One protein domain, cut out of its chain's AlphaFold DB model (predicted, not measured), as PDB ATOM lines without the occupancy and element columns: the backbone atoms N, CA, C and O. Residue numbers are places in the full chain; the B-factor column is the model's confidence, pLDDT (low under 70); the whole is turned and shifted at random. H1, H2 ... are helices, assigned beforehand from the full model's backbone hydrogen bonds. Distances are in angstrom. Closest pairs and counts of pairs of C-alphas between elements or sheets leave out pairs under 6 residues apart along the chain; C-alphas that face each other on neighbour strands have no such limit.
ATOM      1  N   ALA A  42      -7.315  37.829 -21.684       85.25
ATOM      2  CA  ALA A  42      -6.363  38.769 -21.101       85.25
ATOM      3  C   ALA A  42      -7.066  39.994 -20.496       85.25
ATOM      4  O   ALA A  42      -6.717  40.401 -19.389       85.25
ATOM      5  N   GLN A  43      -8.083  40.539 -21.179       83.56
ATOM      6  CA  GLN A  43      -8.859  41.667 -20.657       83.56
ATOM      7  C   GLN A  43      -9.580  41.305 -19.360       83.56
ATOM      8  O   GLN A  43      -9.457  42.046 -18.390       83.56
ATOM      9  N   LEU A  44     -10.271  40.161 -19.316       79.31
ATOM     10  CA  LEU A  44     -10.986  39.698 -18.123       79.31
ATOM     11  C   LEU A  44     -10.048  39.501 -16.931       79.31
ATOM     12  O   LEU A  44     -10.343  39.965 -15.835       79.31
ATOM     13  N   THR A  45      -8.900  38.854 -17.139       78.38
ATOM     14  CA  THR A  45      -7.936  38.588 -16.058       78.38
ATOM     15  C   THR A  45      -7.222  39.837 -15.543       78.38
ATOM     16  O   THR A  45      -6.656  39.799 -14.456       78.38
ATOM     17  N   ALA A  46      -7.218  40.922 -16.321       81.94
ATOM     18  CA  ALA A  46      -6.563  42.176 -15.960       81.94
ATOM     19  C   ALA A  46      -7.481  43.156 -15.209       81.94
ATOM     20  O   ALA A  46      -6.988  44.168 -14.717       81.94
ATOM     21  N   GLN A  47      -8.792  42.897 -15.142       77.75
ATOM     22  CA  GLN A  47      -9.721  43.775 -14.435       77.75
ATOM     23  C   GLN A  47      -9.687  43.534 -12.925       77.75
ATOM     24  O   GLN A  47      -9.702  42.391 -12.461       77.75
ATOM     25  N   ASP A  48      -9.739  44.623 -12.160       75.62
ATOM     26  CA  ASP A  48      -9.982  44.558 -10.723       75.62
ATOM     27  C   ASP A  48     -11.386  44.010 -10.439       75.62
ATOM     28  O   ASP A  48     -12.334  44.187 -11.211       75.62
ATOM     29  N   ARG A  49     -11.545  43.331  -9.303       70.62
ATOM     30  CA  ARG A  49     -12.845  42.787  -8.913       70.62
ATOM     31  C   ARG A  49     -13.767  43.884  -8.419       70.62
ATOM     32  O   ARG A  49     -13.641  44.352  -7.292       70.62
ATOM     33  N   HIS A  50     -14.728  44.221  -9.264       71.75
ATOM     34  CA  HIS A  50     -15.828  45.121  -8.962       71.75
ATOM     35  C   HIS A  50     -17.131  44.532  -9.499       71.75
ATOM     36  O   HIS A  50     -17.119  43.853 -10.528       71.75
ATOM     37  N   ASP A  51     -18.246  44.793  -8.816       66.00
ATOM     38  CA  ASP A  51     -19.571  44.310  -9.233       66.00
ATOM     39  C   ASP A  51     -19.931  44.792 -10.649       66.00
ATOM     40  O   ASP A  51     -20.505  44.035 -11.428       66.00
ATOM     41  N   ASP A  52     -19.478  45.987 -11.034       66.88
ATOM     42  CA  ASP A  52     -19.671  46.557 -12.375       66.88
ATOM     43  C   ASP A  52     -18.962  45.752 -13.483       66.88
ATOM     44  O   ASP A  52     -19.347  45.795 -14.650       66.88
ATOM     45  N   ASN A  53     -17.957  44.944 -13.128       71.81
ATOM     46  CA  ASN A  53     -17.253  44.069 -14.069       71.81
ATOM     47  C   ASN A  53     -17.967  42.719 -14.264       71.81
ATOM     48  O   ASN A  53     -17.524  41.888 -15.065       71.81
ATOM     49  N   SER A  54     -19.081  42.487 -13.561       76.38
ATOM     50  CA  SER A  54     -19.877  41.268 -13.714       76.38
ATOM     51  C   SER A  54     -20.600  41.189 -15.055       76.38
ATOM     52  O   SER A  54     -20.617  40.117 -15.665       76.38
ATOM     53  N   ASP A  55     -21.076  42.320 -15.572       81.44
ATOM     54  CA  ASP A  55     -21.684  42.412 -16.902       81.44
ATOM     55  C   ASP A  55     -20.660  42.107 -18.001       81.44
ATOM     56  O   ASP A  55     -20.940  41.350 -18.935       81.44
ATOM     57  N   LEU A  56     -19.429  42.614 -17.850       81.06
ATOM     58  CA  LEU A  56     -18.325  42.313 -18.762       81.06
ATOM     59  C   LEU A  56     -17.993  40.817 -18.755       81.06
ATOM     60  O   LEU A  56     -17.815  40.222 -19.822       81.06
ATOM     61  N   CYS A  57     -17.946  40.186 -17.574       80.31
ATOM     62  CA  CYS A  57     -17.733  38.745 -17.514       80.31
ATOM     63  C   CYS A  57     -18.862  37.976 -18.211       80.31
ATOM     64  O   CYS A  57     -18.585  37.054 -18.981       80.31
ATOM     65  N   GLN A  58     -20.123  38.332 -17.965       82.94
ATOM     66  CA  GLN A  58     -21.265  37.648 -18.572       82.94
ATOM     67  C   GLN A  58     -21.247  37.769 -20.098       82.94
ATOM     68  O   GLN A  58     -21.377  36.755 -20.792       82.94
ATOM     69  N   ALA A  59     -21.011  38.975 -20.617       85.44
ATOM     70  CA  ALA A  59     -20.934  39.229 -22.050       85.44
ATOM     71  C   ALA A  59     -19.816  38.405 -22.705       85.44
ATOM     72  O   ALA A  59     -20.069  37.641 -23.640       85.44
ATOM     73  N   LEU A  60     -18.592  38.482 -22.177       85.69
ATOM     74  CA  LEU A  60     -17.453  37.773 -22.763       85.69
ATOM     75  C   LEU A  60     -17.553  36.252 -22.584       85.69
ATOM     76  O   LEU A  60     -17.156  35.504 -23.477       85.69
ATOM     77  N   SER A  61     -18.148  35.778 -21.489       83.19
ATOM     78  CA  SER A  61     -18.444  34.351 -21.302       83.19
ATOM     79  C   SER A  61     -19.442  33.837 -22.335       83.19
ATOM     80  O   SER A  61     -19.265  32.735 -22.856       83.19
ATOM     81  N   SER A  62     -20.462  34.632 -22.676       86.38
ATOM     82  CA  SER A  62     -21.412  34.278 -23.735       86.38
ATOM     83  C   SER A  62     -20.726  34.185 -25.097       86.38
ATOM     84  O   SER A  62     -20.962  33.222 -25.823       86.38
ATOM     85  N   ILE A  63     -19.843  35.137 -25.423       87.25
ATOM     86  CA  ILE A  63     -19.090  35.133 -26.689       87.25
ATOM     87  C   ILE A  63     -18.159  33.917 -26.759       87.25
ATOM     88  O   ILE A  63     -18.132  33.227 -27.772       87.25
ATOM     89  N   MET A  64     -17.419  33.613 -25.689       86.31
ATOM     90  CA  MET A  64     -16.518  32.454 -25.658       86.31
ATOM     91  C   MET A  64     -17.265  31.119 -25.752       86.31
ATOM     92  O   MET A  64     -16.746  30.178 -26.350       86.31
ATOM     93  N   ARG A  65     -18.478  31.019 -25.188       87.00
ATOM     94  CA  ARG A  65     -19.324  29.827 -25.345       87.00
ATOM     95  C   ARG A  65     -19.736  29.644 -26.801       87.00
ATOM     96  O   ARG A  65     -19.470  28.587 -27.363       87.00
ATOM     97  N   GLU A  66     -20.299  30.685 -27.411       88.50
ATOM     98  CA  GLU A  66     -20.688  30.663 -28.826       88.50
ATOM     99  C   GLU A  66     -19.490  30.321 -29.716       88.50
ATOM    100  O   GLU A  66     -19.564  29.487 -30.614       88.50
ATOM    101  N   ALA A  67     -18.333  30.909 -29.417       87.12
ATOM    102  CA  ALA A  67     -17.133  30.659 -30.186       87.12
ATOM    103  C   ALA A  67     -16.620  29.215 -30.050       87.12
ATOM    104  O   ALA A  67     -15.982  28.694 -30.971       87.12
ATOM    105  N   SER A  68     -16.853  28.562 -28.912       87.94
ATOM    106  CA  SER A  68     -16.519  27.149 -28.721       87.94
ATOM    107  C   SER A  68     -17.454  26.254 -29.534       87.94
ATOM    108  O   SER A  68     -16.986  25.348 -30.221       87.94
ATOM    109  N   GLU A  69     -18.750  26.569 -29.541       87.50
ATOM    110  CA  GLU A  69     -19.774  25.825 -30.283       87.50
ATOM    111  C   GLU A  69     -19.621  25.967 -31.807       87.50
ATOM    112  O   GLU A  69     -19.685  24.970 -32.527       87.50
ATOM    113  N   VAL A  70     -19.367  27.181 -32.303       88.19
ATOM    114  CA  VAL A  70     -19.317  27.479 -33.745       88.19
ATOM    115  C   VAL A  70     -17.933  27.231 -34.347       88.19
ATOM    116  O   VAL A  70     -17.826  26.700 -35.452       88.19
ATOM    117  N   TYR A  71     -16.861  27.600 -33.639       85.94
ATOM    118  CA  TYR A  71     -15.495  27.587 -34.185       85.94
ATOM    119  C   TYR A  71     -14.585  26.524 -33.554       85.94
ATOM    120  O   TYR A  71     -13.418  26.429 -33.932       85.94
ATOM    121  N   GLY A  72     -15.082  25.727 -32.600       84.31
ATOM    122  CA  GLY A  72     -14.291  24.691 -31.921       84.31
ATOM    123  C   GLY A  72     -13.184  25.252 -31.027       84.31
ATOM    124  O   GLY A  72     -12.208  24.562 -30.732       84.31
ATOM    125  N   SER A  73     -13.300  26.520 -30.635       82.19
ATOM    126  CA  SER A  73     -12.344  27.159 -29.735       82.19
ATOM    127  C   SER A  73     -12.466  26.636 -28.300       82.19
ATOM    128  O   SER A  73     -13.460  26.015 -27.914       82.19
ATOM    129  N   GLU A  74     -11.427  26.863 -27.496       79.31
ATOM    130  CA  GLU A  74     -11.414  26.395 -26.115       79.31
ATOM    131  C   GLU A  74     -12.462  27.157 -25.277       79.31
ATOM    132  O   GLU A  74     -12.444  28.394 -25.251       79.31
ATOM    133  N   PRO A  75     -13.356  26.444 -24.564       74.56
ATOM    134  CA  PRO A  75     -14.417  27.075 -23.793       74.56
ATOM    135  C   PRO A  75     -13.852  27.965 -22.682       74.56
ATOM    136  O   PRO A  75     -12.768  27.724 -22.146       74.56
ATOM    137  N   GLY A  76     -14.600  29.006 -22.316       70.62
ATOM    138  CA  GLY A  76     -14.278  29.811 -21.139       70.62
ATOM    139  C   GLY A  76     -14.330  28.951 -19.874       70.62
ATOM    140  O   GLY A  76     -15.318  28.258 -19.630       70.62
ATOM    141  N   THR A  77     -13.277  28.982 -19.058       71.25
ATOM    142  CA  THR A  77     -13.263  28.313 -17.749       71.25
ATOM    143  C   THR A  77     -13.785  29.253 -16.666       71.25
ATOM    144  O   THR A  77     -13.805  30.476 -16.829       71.25
ATOM    145  N   ARG A  78     -14.177  28.694 -15.518       65.38
ATOM    146  CA  ARG A  78     -14.650  29.475 -14.365       65.38
ATOM    147  C   ARG A  78     -13.595  30.466 -13.846       65.38
ATOM    148  O   ARG A  78     -13.957  31.509 -13.319       65.38
ATOM    149  N   GLU A  79     -12.318  30.154 -14.055       63.78
ATOM    150  CA  GLU A  79     -11.150  30.971 -13.696       63.78
ATOM    151  C   GLU A  79     -11.016  32.220 -14.575       63.78
ATOM    152  O   GLU A  79     -10.513  33.246 -14.130       63.78
ATOM    153  N   THR A  80     -11.523  32.156 -15.807       64.12
ATOM    154  CA  THR A  80     -11.596  33.308 -16.714       64.12
ATOM    155  C   THR A  80     -12.619  34.349 -16.265       64.12
ATOM    156  O   THR A  80     -12.570  35.485 -16.729       64.12
ATOM    157  N   CYS A  81     -13.565  33.979 -15.392       65.81
ATOM    158  CA  CYS A  81     -14.569  34.911 -14.910       65.81
ATOM    159  C   CYS A  81     -14.102  35.609 -13.637       65.81
ATOM    160  O   CYS A  81     -14.018  35.011 -12.564       65.81
TER     161      CYS A  81
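AT A GLANCE: This is residues 42 to 81 of the 85 residues of an uncharacterized protein of Streptomyces sp. A1136 (UniProt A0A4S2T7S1). One long helix, H2, makes the length of a rod, with the rest of the chain folded along one side of it. The short helix H1 lies beside the first part of H2, and residues 72 to 81 fold back from H2's far end toward H1. The printed part has 40 residues with two named helices, H1 then H2, and no named strand; its class is all helix. It is only just compact, close to loose, with a radius of gyration of the C-alphas of 10.5 A, and spans 30 by 15 by 14 A.

HOW THE PARTS SIT: H2, residues 53 to 71, and H1, residues 42 to 46, are close but not clearly touching; their closest C-alphas, those of Cys 57 and Leu 44, are 6.8 A apart. In both helices every O i to N i+4 pair is within hydrogen-bond range.

IN THESE COORDINATES: H2 measures 26.1 A from C-alpha 53 at (-17.253, 44.069, -14.069) to C-alpha 71 at (-15.495, 27.587, -34.185). H1 measures 6.2 A and begins with C-alpha 42 at (-6.363, 38.769, -21.101).

THE WHOLE: The C-alphas farthest apart, those of His 50 and Gly 72, are 30.8 A apart. The printed part has no cut, and the link from H1 to H2 is short. The pLDDT is under 70 at residues 51 to 52 and 78 to 81.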